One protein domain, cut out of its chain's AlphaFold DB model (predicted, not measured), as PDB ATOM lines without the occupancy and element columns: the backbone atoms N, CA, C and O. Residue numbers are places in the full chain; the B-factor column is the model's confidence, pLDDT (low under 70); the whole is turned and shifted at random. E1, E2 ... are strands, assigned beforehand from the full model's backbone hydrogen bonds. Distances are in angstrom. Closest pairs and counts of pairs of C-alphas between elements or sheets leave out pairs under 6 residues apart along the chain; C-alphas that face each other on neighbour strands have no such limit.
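Overview. This is residues 53 to 190 of the 244 residues of an uncharacterized protein of Marchantia polymorpha (UniProt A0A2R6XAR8). Two four-stranded sheets, E1 E6 E7 E8 and E2 E3 E4 E5, lie partly face to face as a sandwich, and a third, smaller sheet, E9 E10 E11, sits at one end of the long axis, away from the E3 to E4 turn. E2 and E3 bend sharply: one part of each runs under E1, and the other part turns off toward E9. The printed part has 138 residues with no named helix and eleven named strands, E1 to E11 in order along the chain; the three sheets are antiparallel throughout, and the class is all strand. The whole is compact, with a radius of gyration of the C-alphas of 14.5 A, and spans 45 by 35 by 23 A.

Along the chain. After residues 53 to 60, E1 covers residues 61 to 67, 17.1 A long, beginning at C-alpha 61 at (270.576, 159.926, 367.006). E2, residues 76 to 83, is 18.5 A long and bends by 54 degrees at residue 80. E3, residues 89 to 98, is 25.2 A long and bends by 63 degrees at residue 92. E4, residues 101 to 110, is 25.5 A long and begins at C-alpha 101 at (273.972, 151.425, 341.334); it bends by 70 degrees at residue 106. E5, residues 119 to 127, is 19.1 A long and bends by 60 degrees at residue 124. E6 is residues 130 to 135, 16.8 A; E7 is residues 141 to 145, 13.1 A; E8 is residues 150 to 154, 10.9 A. E9 is residues 164 to 167, 10.2 A; E10 is residues 173 to 178, 14.5 A; E11 is residues 181 to 185, 11.0 A, ending at C-alpha 185 at (290.259, 162.029, 365.550).

Arrangement. The sheet in the order E1, E6, E7, E8 is twisted, with E1 and E8 as edge strands. N 63 and O 133 of E1 and E6 are 2.8 A apart, N 132 and O 144 of E6 and E7 2.9 A, and N 143 and O 153 of the hairpin E7 and E8 2.9 A, each within hydrogen-bond range. The sheet E2, E3, E4, E5 is a meander, each strand the antiparallel neighbour of the one before, and is twisted too. Within range there are N 79 and O 93 of E2 and E3 at 2.9 A, N 94 and O 105 of E3 and E4 at 2.9 A, and N 106 and O 121 of E4 and E5 at 2.8 A. These two sheets form a sandwich, two sheets face to face, 9.5 A centre to centre where they face each other. Across it, the closest C-alphas of E1 and E2 are those of Ala 64 and Ala 79, 6.2 A apart; those of E5 and E8 are Pro 122 and Trp 153, 5.9 A. E6 E7 E8 is a second meander and E9 E10 E11 a third. In the third, N 174 and O 166 are 2.8 A apart and N 175 and O 184 2.8 A, within range. Residues 53 to 54 pair antiparallel with residues 164 to 165 of E9. The closest C-alphas of E2 and E9 are those of Gln 83 and Leu 167, 6.3 A apart. E1 and E9 are apart.

Size, cuts and confidence. The C-alphas farthest apart are those of Asn 100 and Thr 180, 45.6 A. The printed part has no cut. The links E1 to E2, E4 to E5 and E8 to E9 are short, and the other links between strands are tight. The mean pLDDT of the printed part is 93.4, and no printed residue is under 70.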
ATOM      1  N   LEU A  53     278.571 169.822 367.171       95.94
ATOM      2  CA  LEU A  53     277.369 169.136 367.621       95.94
ATOM      3  C   LEU A  53     277.571 168.567 369.023       95.94
ATOM      4  O   LEU A  53     278.513 167.810 369.273       95.94
ATOM      5  N   GLN A  54     276.636 168.894 369.913       96.81
ATOM      6  CA  GLN A  54     276.484 168.231 371.205       96.81
ATOM      7  C   GLN A  54     275.721 166.923 370.989       96.81
ATOM      8  O   GLN A  54     274.575 166.917 370.540       96.81
ATOM      9  N   LEU A  55     276.379 165.806 371.276       95.00
ATOM     10  CA  LEU A  55     275.869 164.470 371.017       95.00
ATOM     11  C   LEU A  55     275.083 163.956 372.233       95.00
ATOM     12  O   LEU A  55     275.618 163.917 373.352       95.00
ATOM     13  N   PRO A  56     273.818 163.545 372.042       89.19
ATOM     14  CA  PRO A  56     272.972 163.111 373.140       89.19
ATOM     15  C   PRO A  56     273.514 161.831 373.772       89.19
ATOM     16  O   PRO A  56     274.007 160.932 373.097       89.19
ATOM     17  N   GLN A  57     273.410 161.750 375.094       86.62
ATOM     18  CA  GLN A  57     273.869 160.595 375.858       86.62
ATOM     19  C   GLN A  57     272.717 159.607 376.057       86.62
ATOM     20  O   GLN A  57     271.594 160.015 376.356       86.62
ATOM     21  N   GLY A  58     272.989 158.310 375.899       83.25
ATOM     22  CA  GLY A  58     272.006 157.249 376.151       83.25
ATOM     23  C   GLY A  58     270.853 157.182 375.141       83.25
ATOM     24  O   GLY A  58     269.866 156.495 375.391       83.25
ATOM     25  N   ARG A  59     270.953 157.882 374.004       88.50
ATOM     26  CA  ARG A  59     270.001 157.793 372.889       88.50
ATOM     27  C   ARG A  59     270.749 157.695 371.570       88.50
ATOM     28  O   ARG A  59     271.736 158.391 371.368       88.50
ATOM     29  N   SER A  60     270.247 156.849 370.674       90.38
ATOM     30  CA  SER A  60     270.716 156.839 369.294       90.38
ATOM     31  C   SER A  60     270.182 158.085 368.589       90.38
ATOM     32  O   SER A  60     269.032 158.469 368.801       90.38
ATOM     33  N   THR A  61     270.989 158.733 367.758       92.56
ATOM     34  CA  THR A  61     270.576 159.926 367.006       92.56
ATOM     35  C   THR A  61     271.115 159.882 365.594       92.56
ATOM     36  O   THR A  61     272.279 159.566 365.368       92.56
ATOM     37  N   GLU A  62     270.246 160.191 364.644       93.94
ATOM     38  CA  GLU A  62     270.604 160.376 363.247       93.94
ATOM     39  C   GLU A  62     271.148 161.794 363.057       93.94
ATOM     40  O   GLU A  62     270.498 162.767 363.430       93.94
ATOM     41  N   LEU A  63     272.361 161.908 362.519       95.56
ATOM     42  CA  LEU A  63     272.993 163.193 362.201       95.56
ATOM     43  C   LEU A  63     272.770 163.587 360.739       95.56
ATOM     44  O   LEU A  63     272.735 164.768 360.416       95.56
ATOM     45  N   ALA A  64     272.652 162.595 359.857       96.25
ATOM     46  CA  ALA A  64     272.321 162.773 358.450       96.25
ATOM     47  C   ALA A  64     271.749 161.477 357.876       96.25
ATOM     48  O   ALA A  64     272.185 160.389 358.256       96.25
ATOM     49  N   LEU A  65     270.847 161.606 356.907       96.00
ATOM     50  CA  LEU A  65     270.274 160.512 356.130       96.00
ATOM     51  C   LEU A  65     270.206 160.937 354.668       96.00
ATOM     52  O   LEU A  65     269.786 162.051 354.359       96.00
ATOM     53  N   LEU A  66     270.614 160.034 353.782       96.25
ATOM     54  CA  LEU A  66     270.411 160.151 352.347       96.25
ATOM     55  C   LEU A  66     269.678 158.924 351.822       96.25
ATOM     56  O   LEU A  66     269.913 157.793 352.249       96.25
ATOM     57  N   THR A  67     268.805 159.173 350.861       93.81
ATOM     58  CA  THR A  67     267.955 158.220 350.157       93.81
ATOM     59  C   THR A  67     267.926 158.571 348.672       93.81
ATOM     60  O   THR A  67     268.241 159.694 348.275       93.81
ATOM     61  N   ALA A  68     267.467 157.641 347.834       87.44
ATOM     62  CA  ALA A  68     267.270 157.893 346.405       87.44
ATOM     63  C   ALA A  68     266.330 159.084 346.094       87.44
ATOM     64  O   ALA A  68     266.419 159.657 345.008       87.44
ATOM     65  N   ALA A  69     265.457 159.465 347.036       88.81
ATOM     66  CA  ALA A  69     264.503 160.563 346.886       88.81
ATOM     67  C   ALA A  69     265.104 161.957 347.142       88.81
ATOM     68  O   ALA A  69     264.443 162.957 346.861       88.81
ATOM     69  N   ASP A  70     266.313 162.043 347.701       92.62
ATOM     70  CA  ASP A  70     266.947 163.326 348.007       92.62
ATOM     71  C   ASP A  70     267.529 163.979 346.739       92.62
ATOM     72  O   ASP A  70     267.901 163.275 345.790       92.62
ATOM     73  N   PRO A  71     267.591 165.326 346.687       91.19
ATOM     74  CA  PRO A  71     268.001 166.048 345.491       91.19
ATOM     75  C   PRO A  71     269.451 165.745 345.109       91.19
ATOM     76  O   PRO A  71     270.345 165.657 345.952       91.19
ATOM     77  N   VAL A  72     269.678 165.626 343.802       89.75
ATOM     78  CA  VAL A  72     270.986 165.333 343.216       89.75
ATOM     79  C   VAL A  72     271.601 166.626 342.689       89.75
ATOM     80  O   VAL A  72     270.993 167.316 341.873       89.75
ATOM     81  N   VAL A  73     272.832 166.926 343.103       84.50
ATOM     82  CA  VAL A  73     273.629 168.041 342.576       84.50
ATOM     83  C   VAL A  73     274.919 167.466 342.004       84.50
ATOM     84  O   VAL A  73     275.636 166.743 342.689       84.50
ATOM     85  N   ASN A  74     275.214 167.745 340.731       81.81
ATOM     86  CA  ASN A  74     276.394 167.205 340.034       81.81
ATOM     87  C   ASN A  74     276.533 165.673 340.170       81.81
ATOM     88  O   ASN A  74     277.615 165.147 340.424       81.81
ATOM     89  N   GLY A  75     275.414 164.951 340.057       83.12
ATOM     90  CA  GLY A  75     275.375 163.486 340.152       83.12
ATOM     91  C   GLY A  75     275.494 162.919 341.571       83.12
ATOM     92  O   GLY A  75     275.450 161.705 341.731       83.12
ATOM     93  N   THR A  76     275.613 163.761 342.600       89.88
ATOM     94  CA  THR A  76     275.787 163.323 343.991       89.88
ATOM     95  C   THR A  76     274.735 163.951 344.900       89.88
ATOM     96  O   THR A  76     274.474 165.152 344.849       89.88
ATOM     97  N   ARG A  77     274.137 163.145 345.774       94.44
ATOM     98  CA  ARG A  77     273.333 163.625 346.902       94.44
ATOM     99  C   ARG A  77     274.274 163.865 348.070       94.44
ATOM    100  O   ARG A  77     275.123 163.021 348.346       94.44
ATOM    101  N   THR A  78     274.148 165.009 348.729       94.62
ATOM    102  CA  THR A  78     275.046 165.402 349.821       94.62
ATOM    103  C   THR A  78     274.231 165.936 350.989       94.62
ATOM    104  O   THR A  78     273.418 166.837 350.806       94.62
ATOM    105  N   ALA A  79     274.478 165.409 352.186       96.06
ATOM    106  CA  ALA A  79     273.969 165.954 353.437       96.06
ATOM    107  C   ALA A  79     275.138 166.510 354.259       96.06
ATOM    108  O   ALA A  79     276.127 165.814 354.499       96.06
ATOM    109  N   TYR A  80     275.026 167.773 354.673       95.56
ATOM    110  CA  TYR A  80     276.035 168.457 355.480       95.56
ATOM    111  C   TYR A  80     275.796 168.192 356.964       95.56
ATOM    112  O   TYR A  80     274.685 168.378 357.451       95.56
ATOM    113  N   ILE A  81     276.843 167.770 357.670       96.81
ATOM    114  CA  ILE A  81     276.788 167.434 359.100       96.81
ATOM    115  C   ILE A  81     277.457 168.535 359.920       96.81
ATOM    116  O   ILE A  81     276.886 169.014 360.893       96.81
ATOM    117  N   LEU A  82     278.665 168.940 359.520       97.44
ATOM    118  CA  LEU A  82     279.427 170.016 360.153       97.44
ATOM    119  C   LEU A  82     280.151 170.862 359.114       97.44
ATOM    120  O   LEU A  82     280.493 170.378 358.032       97.44
ATOM    121  N   GLN A  83     280.468 172.093 359.494       96.88
ATOM    122  CA  GLN A  83     281.393 172.964 358.779       96.88
ATOM    123  C   GLN A  83     282.529 173.423 359.696       96.88
ATOM    124  O   GLN A  83     282.381 173.452 360.915       96.88
ATOM    125  N   SER A  84     283.676 173.757 359.112       96.38
ATOM    126  CA  SER A  84     284.765 174.417 359.828       96.38
ATOM    127  C   SER A  84     284.462 175.905 360.028       96.38
ATOM    128  O   SER A  84     283.609 176.471 359.341       96.38
ATOM    129  N   THR A  85     285.173 176.572 360.940       96.00
ATOM    130  CA  THR A  85     285.009 178.013 361.193       96.00
ATOM    131  C   THR A  85     285.355 178.869 359.978       96.00
ATOM    132  O   THR A  85     284.750 179.915 359.772       96.00
ATOM    133  N   THR A  86     286.270 178.401 359.130       95.25
ATOM    134  CA  THR A  86     286.613 179.031 357.846       95.25
ATOM    135  C   THR A  86     285.650 178.704 356.705       95.25
ATOM    136  O   THR A  86     285.829 179.237 355.613       95.25
ATOM    137  N   ILE A  87     284.683 177.797 356.904       93.81
ATOM    138  CA  ILE A  87     283.789 177.261 355.855       93.81
ATOM    139  C   ILE A  87     284.574 176.534 354.733       93.81
ATOM    140  O   ILE A  87     284.024 176.097 353.728       93.81
ATOM    141  N   GLN A  88     285.886 176.337 354.897       95.00
ATOM    142  CA  GLN A  88     286.706 175.644 353.910       95.00
ATOM    143  C   GLN A  88     286.426 174.142 353.902       95.00
ATOM    144  O   GLN A  88     286.499 173.512 352.846       95.00
ATOM    145  N   PHE A  89     286.142 173.557 355.065       96.75
ATOM    146  CA  PHE A  89     285.919 172.126 355.195       96.75
ATOM    147  C   PHE A  89     284.505 171.829 355.661       96.75
ATOM    148  O   PHE A  89     283.990 172.470 356.576       96.75
ATOM    149  N   HIS A  90     283.916 170.790 355.076       96.69
ATOM    150  CA  HIS A  90     282.628 170.265 355.503       96.69
ATOM    151  C   HIS A  90     282.705 168.763 355.724       96.69
ATOM    152  O   HIS A  90     283.216 168.036 354.870       96.69
ATOM    153  N   LEU A  91     282.157 168.297 356.844       97.62
ATOM    154  CA  LEU A  91     281.891 166.884 357.076       97.62
ATOM    155  C   LEU A  91     280.534 166.565 356.458       97.62
ATOM    156  O   LEU A  91     279.521 167.154 356.840       97.62
ATOM    157  N   VAL A  92     280.525 165.639 355.507       96.88
ATOM    158  CA  VAL A  92     279.352 165.321 354.699       96.88
ATOM    159  C   VAL A  92     279.102 163.820 354.631       96.88
ATOM    160  O   VAL A  92     280.026 163.007 354.696       96.88
ATOM    161  N   LEU A  93     277.835 163.468 354.450       97.00
ATOM    162  CA  LEU A  93     277.397 162.176 353.939       97.00
ATOM    163  C   LEU A  93     277.114 162.334 352.443       97.00
ATOM    164  O   LEU A  93     276.464 163.304 352.050       97.00
ATOM    165  N   GLN A  94     277.591 161.408 351.616       95.12
ATOM    166  CA  GLN A  94     277.380 161.427 350.171       95.12
ATOM    167  C   GLN A  94     276.783 160.112 349.682       95.12
ATOM    168  O   GLN A  94     277.183 159.039 350.130       95.12
ATOM    169  N   LEU A  95     275.849 160.223 348.738       94.38
ATOM    170  CA  LEU A  95     275.239 159.114 348.014       94.38
ATOM    171  C   LEU A  95     275.270 159.440 346.517       94.38
ATOM    172  O   LEU A  95     274.601 160.374 346.070       94.38
ATOM    173  N   GLN A  96     276.054 158.694 345.747       92.69
ATOM    174  CA  GLN A  96     276.264 158.942 344.320       92.69
ATOM    175  C   GLN A  96     275.765 157.781 343.470       92.69
ATOM    176  O   GLN A  96     276.045 156.625 343.781       92.69
ATOM    177  N   ASP A  97     275.094 158.111 342.369       89.19
ATOM    178  CA  ASP A  97     274.636 157.135 341.383       89.19
ATOM    179  C   ASP A  97     275.716 156.918 340.310       89.19
ATOM    180  O   ASP A  97     276.283 157.869 339.764       89.19
ATOM    181  N   VAL A  98     275.999 155.656 339.997       85.88
ATOM    182  CA  VAL A  98     276.875 155.212 338.910       85.88
ATOM    183  C   VAL A  98     276.149 154.137 338.122       85.88
ATOM    184  O   VAL A  98     275.950 153.015 338.592       85.88
ATOM    185  N   GLY A  99     275.762 154.470 336.893       86.50
ATOM    186  CA  GLY A  99     274.917 153.584 336.101       86.50
ATOM    187  C   GLY A  99     273.604 153.322 336.839       86.50
ATOM    188  O   GLY A  99     272.840 154.250 337.074       86.50
ATOM    189  N   ASN A 100     273.377 152.066 337.228       86.12
ATOM    190  CA  ASN A 100     272.169 151.630 337.938       86.12
ATOM    191  C   ASN A 100     272.412 151.349 339.430       86.12
ATOM    192  O   ASN A 100     271.549 150.779 340.097       86.12
ATOM    193  N   GLU A 101     273.599 151.670 339.944       89.19
ATOM    194  CA  GLU A 101     273.972 151.425 341.334       89.19
ATOM    195  C   GLU A 101     274.219 152.740 342.064       89.19
ATOM    196  O   GLU A 101     274.727 153.697 341.487       89.19
ATOM    197  N   SER A 102     273.885 152.771 343.351       90.56
ATOM    198  CA  SER A 102     274.141 153.911 344.226       90.56
ATOM    199  C   SER A 102     275.173 153.522 345.279       90.56
ATOM    200  O   SER A 102     275.176 152.394 345.782       90.56
ATOM    201  N   PHE A 103     276.064 154.452 345.606       92.69
ATOM    202  CA  PHE A 103     277.202 154.230 346.489       92.69
ATOM    203  C   PHE A 103     277.272 155.297 347.569       92.69
ATOM    204  O   PHE A 103     277.173 156.485 347.262       92.69
ATOM    205  N   CYS A 104     277.496 154.883 348.816       93.81
ATOM    206  CA  CYS A 104     277.521 155.772 349.967       93.81
ATOM    207  C   CYS A 104     278.870 155.807 350.693       93.81
ATOM    208  O   CYS A 104     279.569 154.795 350.806       93.81
ATOM    209  N   TRP A 105     279.233 156.991 351.189       94.62
ATOM    210  CA  TRP A 105     280.378 157.222 352.066       94.62
ATOM    211  C   TRP A 105     280.232 158.536 352.847       94.62
ATOM    212  O   TRP A 105     279.480 159.435 352.477       94.62
ATOM    213  N   MET A 106     281.002 158.663 353.922       95.62
ATOM    214  CA  MET A 106     281.268 159.917 354.619       95.62
ATOM    215  C   MET A 106     282.558 160.534 354.086       95.62
ATOM    216  O   MET A 106     283.519 159.816 353.793       95.62
ATOM    217  N   ALA A 107     282.616 161.857 353.993       95.56
ATOM    218  CA  ALA A 107     283.814 162.566 353.561       95.56
ATOM    219  C   ALA A 107     283.997 163.890 354.297       95.56
ATOM    220  O   ALA A 107     283.039 164.495 354.773       95.56
ATOM    221  N   VAL A 108     285.244 164.352 354.338       96.75
ATOM    222  CA  VAL A 108     285.553 165.761 354.567       96.75
ATOM    223  C   VAL A 108     285.912 166.374 353.222       96.75
ATOM    224  O   VAL A 108     286.968 166.071 352.658       96.75
ATOM    225  N   ILE A 109     285.022 167.215 352.702       94.75
ATOM    226  CA  ILE A 109     285.232 167.934 351.443       94.75
ATOM    227  C   ILE A 109     285.923 169.268 351.713       94.75
ATOM    228  O   ILE A 109     285.648 169.923 352.717       94.75
ATOM    229  N   ASN A 110     286.808 169.666 350.802       93.62
ATOM    230  CA  ASN A 110     287.390 171.000 350.772       93.62
ATOM    231  C   ASN A 110     286.612 171.846 349.754       93.62
ATOM    232  O   ASN A 110     286.718 171.607 348.552       93.62
ATOM    233  N   ALA A 111     285.847 172.832 350.216       90.56
ATOM    234  CA  ALA A 111     285.042 173.707 349.364       90.56
ATOM    235  C   ALA A 111     285.895 174.529 348.379       90.56
ATOM    236  O   ALA A 111     285.434 174.870 347.293       90.56
ATOM    237  N   VAL A 112     287.158 174.802 348.726       90.75
ATOM    238  CA  VAL A 112     288.112 175.534 347.875       90.75
ATOM    239  C   VAL A 112     288.764 174.609 346.841       90.75
ATOM    240  O   VAL A 112     289.101 175.043 345.742       90.75
ATOM    241  N   LYS A 113     288.946 173.326 347.175       88.06
ATOM    242  CA  LYS A 113     289.547 172.303 346.302       88.06
ATOM    243  C   LYS A 113     288.711 171.017 346.311       88.06
ATOM    244  O   LYS A 113     289.144 170.012 346.872       88.06
ATOM    245  N   PRO A 114     287.530 171.013 345.672       81.38
ATOM    246  CA  PRO A 114     286.596 169.885 345.744       81.38
ATOM    247  C   PRO A 114     287.123 168.605 345.078       81.38
ATOM    248  O   PRO A 114     286.589 167.526 345.316       81.38
ATOM    249  N   SER A 115     288.184 168.708 344.270       81.94
ATOM    250  CA  SER A 115     288.890 167.572 343.676       81.94
ATOM    251  C   SER A 115     289.755 166.780 344.669       81.94
ATOM    252  O   SER A 115     290.268 165.726 344.308       81.94
ATOM    253  N   GLU A 116     289.950 167.277 345.894       84.75
ATOM    254  CA  GLU A 116     290.825 166.685 346.910       84.75
ATOM    255  C   GLU A 116     290.065 166.542 348.235       84.75
ATOM    256  O   GLU A 116     289.842 167.519 348.956       84.75
ATOM    257  N   LEU A 117     289.662 165.315 348.578       91.12
ATOM    258  CA  LEU A 117     289.065 165.052 349.887       91.12
ATOM    259  C   LEU A 117     290.143 165.156 350.974       91.12
ATOM    260  O   LEU A 117     291.253 164.652 350.809       91.12
ATOM    261  N   ALA A 118     289.807 165.745 352.120       93.44
ATOM    262  CA  ALA A 118     290.695 165.730 353.285       93.44
ATOM    263  C   ALA A 118     290.624 164.394 354.036       93.44
ATOM    264  O   ALA A 118     291.587 163.972 354.673       93.44
ATOM    265  N   TRP A 119     289.473 163.723 353.963       94.94
ATOM    266  CA  TRP A 119     289.237 162.428 354.587       94.94
ATOM    267  C   TRP A 119     288.015 161.742 353.970       94.94
ATOM    268  O   TRP A 119     287.128 162.411 353.436       94.94
ATOM    269  N   ARG A 120     287.941 160.413 354.078       92.62
ATOM    270  CA  ARG A 120     286.805 159.610 353.617       92.62
ATOM    271  C   ARG A 120     286.668 158.325 354.423       92.62
ATOM    272  O   ARG A 120     287.680 157.686 354.693       92.62
ATOM    273  N   ALA A 121     285.444 157.878 354.690       93.50
ATOM    274  CA  ALA A 121     285.193 156.490 355.059       93.50
ATOM    275  C   ALA A 121     283.805 155.980 354.625       93.50
ATOM    276  O   ALA A 121     282.837 156.734 354.677       93.50
ATOM    277  N   PRO A 122     283.673 154.689 354.278       92.44
ATOM    278  CA  PRO A 122     284.761 153.751 354.011       92.44
ATOM    279  C   PRO A 122     285.587 154.183 352.786       92.44
ATOM    280  O   PRO A 122     285.143 154.991 351.970       92.44
ATOM    281  N   CYS A 123     286.825 153.684 352.693       86.56
ATOM    282  CA  CYS A 123     287.715 153.996 351.570       86.56
ATOM    283  C   CYS A 123     287.098 153.561 350.236       86.56
ATOM    284  O   CYS A 123     286.985 154.362 349.311       86.56
ATOM    285  N   ALA A 124     286.663 152.300 350.168       85.19
ATOM    286  CA  ALA A 124     285.828 151.811 349.088       85.19
ATOM    287  C   ALA A 124     284.370 152.172 349.411       85.19
ATOM    288  O   ALA A 124     283.889 151.788 350.480       85.19
ATOM    289  N   PRO A 125     283.671 152.910 348.536       82.69
ATOM    290  CA  PRO A 125     282.251 153.177 348.709       82.69
ATOM    291  C   PRO A 125     281.450 151.888 348.867       82.69
ATOM    292  O   PRO A 125     281.723 150.894 348.194       82.69
ATOM    293  N   VAL A 126     280.411 151.935 349.694       90.25
ATOM    294  CA  VAL A 126     279.494 150.805 349.868       90.25
ATOM    295  C   VAL A 126     278.257 150.995 349.008       90.25
ATOM    296  O   VAL A 126     277.666 152.074 348.996       90.25
ATOM    297  N   LYS A 127     277.860 149.947 348.287       92.12
ATOM    298  CA  LYS A 127     276.618 149.947 347.512       92.12
ATOM    299  C   LYS A 127     275.424 150.046 348.462       92.12
ATOM    300  O   LYS A 127     275.290 149.209 349.353       92.12
ATOM    301  N   ALA A 128     274.575 151.050 348.275       91.69
ATOM    302  CA  ALA A 128     273.390 151.289 349.095       91.69
ATOM    303  C   ALA A 128     272.429 152.241 348.374       91.69
ATOM    304  O   ALA A 128     272.903 153.181 347.741       91.69
ATOM    305  N   THR A 129     271.108 152.065 348.498       91.69
ATOM    306  CA  THR A 129     270.138 153.076 348.016       91.69
ATOM    307  C   THR A 129     269.723 154.078 349.100       91.69
ATOM    308  O   THR A 129     269.080 155.093 348.816       91.69
ATOM    309  N   SER A 130     270.163 153.834 350.335       94.12
ATOM    310  CA  SER A 130     270.055 154.731 351.474       94.12
ATOM    311  C   SER A 130     271.176 154.491 352.480       94.12
ATOM    312  O   SER A 130     271.688 153.381 352.637       94.12
ATOM    313  N   CYS A 131     271.570 155.544 353.182       95.69
ATOM    314  CA  CYS A 131     272.575 155.471 354.230       95.69
ATOM    315  C   CYS A 131     272.415 156.624 355.210       95.69
ATOM    316  O   CYS A 131     271.899 157.684 354.857       95.69
ATOM    317  N   CYS A 132     272.878 156.427 356.438       96.19
ATOM    318  CA  CYS A 132     272.821 157.446 357.474       96.19
ATOM    319  C   CYS A 132     274.112 157.500 358.282       96.19
ATOM    320  O   CYS A 132     274.788 156.489 358.494       96.19
ATOM    321  N   VAL A 133     274.419 158.693 358.783       97.44
ATOM    322  CA  VAL A 133     275.379 158.872 359.867       97.44
ATOM    323  C   VAL A 133     274.591 158.908 361.159       97.44
ATOM    324  O   VAL A 133     273.751 159.787 361.345       97.44
ATOM    325  N   ARG A 134     274.863 157.967 362.060       95.62
ATOM    326  CA  ARG A 134     274.206 157.907 363.366       95.62
ATOM    327  C   ARG A 134     275.217 157.865 364.499       95.62
ATOM    328  O   ARG A 134     276.283 157.269 364.367       95.62
ATOM    329  N   PHE A 135     274.848 158.473 365.614       96.62
ATOM    330  CA  PHE A 135     275.519 158.332 366.894       96.62
ATOM    331  C   PHE A 135     274.746 157.322 367.747       96.62
ATOM    332  O   PHE A 135     273.536 157.475 367.908       96.62
ATOM    333  N   THR A 136     275.397 156.268 368.234       95.94
ATOM    334  CA  THR A 136     274.742 155.182 368.986       95.94
ATOM    335  C   THR A 136     274.558 155.529 370.460       95.94
ATOM    336  O   THR A 136     275.189 156.449 370.978       95.94
ATOM    337  N   THR A 137     273.737 154.749 371.177       93.75
ATOM    338  CA  THR A 137     273.529 154.957 372.622       93.75
ATOM    339  C   THR A 137     274.816 154.786 373.432       93.75
ATOM    340  O   THR A 137     274.992 155.445 374.458       93.75
ATOM    341  N   ARG A 138     275.733 153.950 372.929       94.00
ATOM    342  CA  ARG A 138     277.057 153.678 373.500       94.00
ATOM    343  C   ARG A 138     278.123 154.681 373.074       94.00
ATOM    344  O   ARG A 138     279.229 154.660 373.598       94.00
ATOM    345  N   GLY A 139     277.813 155.583 372.152       95.06
ATOM    346  CA  GLY A 139     278.715 156.648 371.742       95.06
ATOM    347  C   GLY A 139     279.666 156.297 370.599       95.06
ATOM    348  O   GLY A 139     280.774 156.832 370.531       95.06
ATOM    349  N   ASP A 140     279.235 155.422 369.692       96.31
ATOM    350  CA  ASP A 140     279.871 155.221 368.388       96.31
ATOM    351  C   ASP A 140     279.268 156.140 367.335       96.31
ATOM    352  O   ASP A 140     278.048 156.247 367.231       96.31
ATOM    353  N   LEU A 141     280.116 156.731 366.493       96.94
ATOM    354  CA  LEU A 141     279.673 157.311 365.232       96.94
ATOM    355  C   LEU A 141     279.764 156.239 364.144       96.94
ATOM    356  O   LEU A 141     280.823 155.639 363.954       96.94
ATOM    357  N   GLN A 142     278.663 155.998 363.437       97.38
ATOM    358  CA  GLN A 142     278.541 154.931 362.447       97.38
ATOM    359  C   GLN A 142     278.028 155.468 361.113       97.38
ATOM    360  O   GLN A 142     277.061 156.231 361.087       97.38
ATOM    361  N   LEU A 143     278.612 154.984 360.015       97.44
ATOM    362  CA  LEU A 143     277.928 154.922 358.729       97.44
ATOM    363  C   LEU A 143     277.091 153.642 358.712       97.44
ATOM    364  O   LEU A 143     277.632 152.533 358.653       97.44
ATOM    365  N   PHE A 144     275.778 153.800 358.777       96.06
ATOM    366  CA  PHE A 144     274.825 152.701 358.831       96.06
ATOM    367  C   PHE A 144     274.026 152.617 357.532       96.06
ATOM    368  O   PHE A 144     273.666 153.636 356.941       96.06
ATOM    369  N   LEU A 145     273.774 151.388 357.087       94.62
ATOM    370  CA  LEU A 145     272.994 151.065 355.899       94.62
ATOM    371  C   LEU A 145     271.629 150.530 356.354       94.62
ATOM    372  O   LEU A 145     271.559 149.382 356.803       94.62
ATOM    373  N   PRO A 146     270.552 151.336 356.278       91.25
ATOM    374  CA  PRO A 146     269.247 150.955 356.815       91.25
ATOM    375  C   PRO A 146     268.655 149.719 356.133       91.25
ATOM    376  O   PRO A 146     268.082 148.865 356.802       91.25
ATOM    377  N   GLU A 147     268.853 149.588 354.821       88.50
ATOM    378  CA  GLU A 147     268.325 148.484 354.004       88.50
ATOM    379  C   GLU A 147     268.840 147.108 354.419       88.50
ATOM    380  O   GLU A 147     268.097 146.131 354.406       88.50
ATOM    381  N   THR A 148     270.116 147.029 354.785       88.75
ATOM    382  CA  THR A 148     270.794 145.777 355.146       88.75
ATOM    383  C   THR A 148     271.006 145.640 356.651       88.75
ATOM    384  O   THR A 148     271.591 144.656 357.098       88.75
ATOM    385  N   MET A 149     270.573 146.632 357.435       90.56
ATOM    386  CA  MET A 149     270.850 146.765 358.866       90.56
ATOM    387  C   MET A 149     272.330 146.565 359.234       90.56
ATOM    388  O   MET A 149     272.657 145.990 360.275       90.56
ATOM    389  N   SER A 150     273.243 147.028 358.380       90.06
ATOM    390  CA  SER A 150     274.679 146.791 358.542       90.06
ATOM    391  C   SER A 150     275.452 148.079 358.789       90.06
ATOM    392  O   SER A 150     275.127 149.135 358.246       90.06
ATOM    393  N   VAL A 151     276.536 147.973 359.554       94.88
ATOM    394  CA  VAL A 151     277.492 149.066 359.751       94.88
ATOM    395  C   VAL A 151     278.580 148.965 358.684       94.88
ATOM    396  O   VAL A 151     279.322 147.988 358.636       94.88
ATOM    397  N   ALA A 152     278.676 149.980 357.828       94.06
ATOM    398  CA  ALA A 152     279.692 150.059 356.782       94.06
ATOM    399  C   ALA A 152     281.028 150.609 357.305       94.06
ATOM    400  O   ALA A 152     282.093 150.263 356.797       94.06
ATOM    401  N   TRP A 153     280.973 151.479 358.315       96.31
ATOM    402  CA  TRP A 153     282.139 152.053 358.980       96.31
ATOM    403  C   TRP A 153     281.757 152.593 360.364       96.31
ATOM    404  O   TRP A 153     280.621 153.030 360.552       96.31
ATOM    405  N   GLN A 154     282.692 152.596 361.320       96.56
ATOM    406  CA  GLN A 154     282.475 153.188 362.644       96.56
ATOM    407  C   GLN A 154     283.766 153.633 363.340       96.56
ATOM    408  O   GLN A 154     284.854 153.155 363.017       96.56
ATOM    409  N   THR A 155     283.631 154.503 364.345       96.62
ATOM    410  CA  THR A 155     284.751 155.048 365.136       96.62
ATOM    411  C   THR A 155     285.300 154.112 366.211       96.62
ATOM    412  O   THR A 155     286.426 154.324 366.657       96.62
ATOM    413  N   ASN A 156     284.549 153.082 366.624       96.56
ATOM    414  CA  ASN A 156     284.899 152.189 367.743       96.56
ATOM    415  C   ASN A 156     285.169 152.947 369.064       96.56
ATOM    416  O   ASN A 156     286.119 152.667 369.797       96.56
ATOM    417  N   THR A 157     284.334 153.936 369.353       96.75
ATOM    418  CA  THR A 157     284.293 154.756 370.563       96.75
ATOM    419  C   THR A 157     283.208 154.356 371.572       96.75
ATOM    420  O   THR A 157     282.996 155.092 372.538       96.75
ATOM    421  N   SER A 158     282.561 153.200 371.403       95.75
ATOM    422  CA  SER A 158     281.622 152.609 372.368       95.75
ATOM    423  C   SER A 158     282.129 152.700 373.813       95.75
ATOM    424  O   SER A 158     283.257 152.316 374.123       95.75
ATOM    425  N   ASP A 159     281.282 153.222 374.695       95.31
ATOM    426  CA  ASP A 159     281.477 153.445 376.132       95.31
ATOM    427  C   ASP A 159     282.668 154.351 376.498       95.31
ATOM    428  O   ASP A 159     283.088 154.419 377.654       95.31
ATOM    429  N   ARG A 160     283.214 155.116 375.541       95.69
ATOM    430  CA  ARG A 160     284.338 156.047 375.783       95.69
ATOM    431  C   ARG A 160     283.886 157.430 376.266       95.69
ATOM    432  O   ARG A 160     284.731 158.296 376.525       95.69
ATOM    433  N   GLY A 161     282.573 157.633 376.394       95.19
ATOM    434  CA  GLY A 161     281.955 158.863 376.890       95.19
ATOM    435  C   GLY A 161     282.001 160.022 375.896       95.19
ATOM    436  O   GLY A 161     282.187 161.159 376.312       95.19
ATOM    437  N   VAL A 162     281.893 159.754 374.594       96.88
ATOM    438  CA  VAL A 162     281.861 160.798 373.558       96.88
ATOM    439  C   VAL A 162     280.640 161.704 373.749       96.88
ATOM    440  O   VAL A 162     279.526 161.213 373.902       96.88
ATOM    441  N   LYS A 163     280.847 163.023 373.711       96.81
ATOM    442  CA  LYS A 163     279.800 164.045 373.891       96.81
ATOM    443  C   LYS A 163     279.784 165.114 372.810       96.81
ATOM    444  O   LYS A 163     278.776 165.787 372.664       96.81
ATOM    445  N   ILE A 164     280.883 165.305 372.087       97.81
ATOM    446  CA  ILE A 164     281.022 166.425 371.154       97.81
ATOM    447  C   ILE A 164     281.612 165.916 369.843       97.81
ATOM    448  O   ILE A 164     282.607 165.189 369.865       97.81
ATOM    449  N   LEU A 165     281.025 166.333 368.721       98.06
ATOM    450  CA  LEU A 165     281.584 166.192 367.376       98.06
ATOM    451  C   LEU A 165     281.962 167.583 366.854       98.06
ATOM    452  O   LEU A 165     281.119 168.478 366.824       98.06
ATOM    453  N   ARG A 166     283.217 167.765 366.430       97.50
ATOM    454  CA  ARG A 166     283.750 169.053 365.946       97.50
ATOM    455  C   ARG A 166     284.570 168.868 364.675       97.50
ATOM    456  O   ARG A 166     285.322 167.901 364.585       97.50
ATOM    457  N   LEU A 167     284.489 169.818 363.743       97.69
ATOM    458  CA  LEU A 167     285.346 169.895 362.557       97.69
ATOM    459  C   LEU A 167     286.290 171.097 362.666       97.69
ATOM    460  O   LEU A 167     285.872 172.197 363.013       97.69
ATOM    461  N   LEU A 168     287.571 170.883 362.386       96.81
ATOM    462  CA  LEU A 168     288.611 171.907 362.469       96.81
ATOM    463  C   LEU A 168     288.927 172.496 361.091       96.81
ATOM    464  O   LEU A 168     288.741 171.842 360.064       96.81
ATOM    465  N   ASP A 169     289.505 173.697 361.078       96.25
ATOM    466  CA  ASP A 169     289.841 174.460 359.860       96.25
ATOM    467  C   ASP A 169     290.888 173.823 358.948       96.25
ATOM    468  O   ASP A 169     291.129 174.319 357.855       96.25
ATOM    469  N   TYR A 170     291.501 172.722 359.371       93.38
ATOM    470  CA  TYR A 170     292.454 171.944 358.581       93.38
ATOM    471  C   TYR A 170     291.899 170.570 358.168       93.38
ATOM    472  O   TYR A 170     292.658 169.667 357.822       93.38
ATOM    473  N   GLY A 171     290.575 170.382 358.227       93.50
ATOM    474  CA  GLY A 171     289.894 169.193 357.701       93.50
ATOM    475  C   GLY A 171     289.950 167.959 358.605       93.50
ATOM    476  O   GLY A 171     289.594 166.861 358.182       93.50
ATOM    477  N   THR A 172     290.384 168.117 359.857       96.19
ATOM    478  CA  THR A 172     290.314 167.058 360.874       96.19
ATOM    479  C   THR A 172     289.036 167.200 361.681       96.19
ATOM    480  O   THR A 172     288.740 168.292 362.159       96.19
ATOM    481  N   TRP A 173     288.302 166.104 361.873       96.88
ATOM    482  CA  TRP A 173     287.182 166.078 362.811       96.88
ATOM    483  C   TRP A 173     287.500 165.230 364.038       96.88
ATOM    484  O   TRP A 173     288.292 164.284 363.977       96.88
ATOM    485  N   LEU A 174     286.904 165.626 365.158       97.62
ATOM    486  CA  LEU A 174     287.174 165.117 366.493       97.62
ATOM    487  C   LEU A 174     285.890 164.590 367.131       97.62
ATOM    488  O   LEU A 174     284.841 165.225 367.021       97.62
ATOM    489  N   LEU A 175     286.019 163.503 367.887       98.19
ATOM    490  CA  LEU A 175     285.091 163.143 368.952       98.19
ATOM    491  C   LEU A 175     285.735 163.468 370.292       98.19
ATOM    492  O   LEU A 175     286.840 163.000 370.585       98.19
ATOM    493  N   LEU A 176     285.037 164.245 371.111       98.12
ATOM    494  CA  LEU A 176     285.533 164.687 372.407       98.12
ATOM    495  C   LEU A 176     284.634 164.185 373.541       98.12
ATOM    496  O   LEU A 176     283.412 164.117 373.389       98.12
ATOM    497  N   ARG A 177     285.233 163.881 374.697       96.62
ATOM    498  CA  ARG A 177     284.499 163.628 375.954       96.62
ATOM    499  C   ARG A 177     284.152 164.934 376.664       96.62
ATOM    500  O   ARG A 177     283.075 165.078 377.235       96.62
ATOM    501  N   THR A 178     285.080 165.879 376.629       95.38
ATOM    502  CA  THR A 178     284.957 167.257 377.116       95.38
ATOM    503  C   THR A 178     285.632 168.171 376.097       95.38
ATOM    504  O   THR A 178     286.372 167.687 375.250       95.38
ATOM    505  N   HIS A 179     285.453 169.490 376.174       93.62
ATOM    506  CA  HIS A 179     286.054 170.428 375.210       93.62
ATOM    507  C   HIS A 179     287.589 170.327 375.067       93.62
ATOM    508  O   HIS A 179     288.136 170.842 374.093       93.62
ATOM    509  N   THR A 180     288.276 169.685 376.015       93.56
ATOM    510  CA  THR A 180     289.735 169.522 376.033       93.56
ATOM    511  C   THR A 180     290.198 168.074 375.861       93.56
ATOM    512  O   THR A 180     291.386 167.848 375.639       93.56
ATOM    513  N   GLU A 181     289.300 167.088 375.943       97.44
ATOM    514  CA  GLU A 181     289.666 165.671 375.918       97.44
ATOM    515  C   GLU A 181     289.231 164.988 374.616       97.44
ATOM    516  O   GLU A 181     288.051 164.683 374.416       97.44
ATOM    517  N   VAL A 182     290.212 164.699 373.756       97.94
ATOM    518  CA  VAL A 182     290.021 163.983 372.487       97.94
ATOM    519  C   VAL A 182     289.914 162.480 372.732       97.94
ATOM    520  O   VAL A 182     290.831 161.858 373.261       97.94
ATOM    521  N   VAL A 183     288.804 161.889 372.295       97.88
ATOM    522  CA  VAL A 183     288.571 160.436 372.322       97.88
ATOM    523  C   VAL A 183     288.972 159.796 370.997       97.88
ATOM    524  O   VAL A 183     289.511 158.690 370.981       97.88
ATOM    525  N   TRP A 184     288.688 160.480 369.887       98.12
ATOM    526  CA  TRP A 184     288.957 160.001 368.535       98.12
ATOM    527  C   TRP A 184     289.171 161.184 367.589       98.12
ATOM    528  O   TRP A 184     288.539 162.228 367.752       98.12
ATOM    529  N   GLN A 185     290.042 161.027 366.594       97.25
ATOM    530  CA  GLN A 185     290.259 162.029 365.550       97.25
ATOM    531  C   GLN A 185     290.750 161.409 364.241       97.25
ATOM    532  O   GLN A 185     291.470 160.405 364.261       97.25
ATOM    533  N   THR A 186     290.421 162.034 363.107       95.62
ATOM    534  CA  THR A 186     290.842 161.541 361.781       95.62
ATOM    535  C   THR A 186     292.346 161.597 361.558       95.62
ATOM    536  O   THR A 186     292.882 160.735 360.871       95.62
ATOM    537  N   SER A 187     293.055 162.559 362.151       92.50
ATOM    538  CA  SER A 187     294.515 162.691 362.019       92.50
ATOM    539  C   SER A 187     295.280 161.486 362.587       92.50
ATOM    540  O   SER A 187     296.375 161.176 362.126       92.50
ATOM    541  N   GLN A 188     294.684 160.771 363.548       93.69
ATOM    542  CA  GLN A 188     295.200 159.511 364.101       93.69
ATOM    543  C   GLN A 188     294.700 158.271 363.346       93.69
ATOM    544  O   GLN A 188     295.176 157.167 363.597       93.69
ATOM    545  N   HIS A 189     293.765 158.451 362.411       90.31
ATOM    546  CA  HIS A 189     293.182 157.405 361.572       90.31
ATOM    547  C   HIS A 189     293.248 157.825 360.092       90.31
ATOM    548  O   HIS A 189     292.203 158.007 359.449       90.31
ATOM    549  N   PRO A 190     294.463 158.043 359.548       87.12
ATOM    550  CA  PRO A 190     294.627 158.486 358.173       87.12
ATOM    551  C   PRO A 190     294.121 157.416 357.207       87.12
ATOM    552  O   PRO A 190     294.323 156.219 357.421       87.12
TER     553      PRO A 190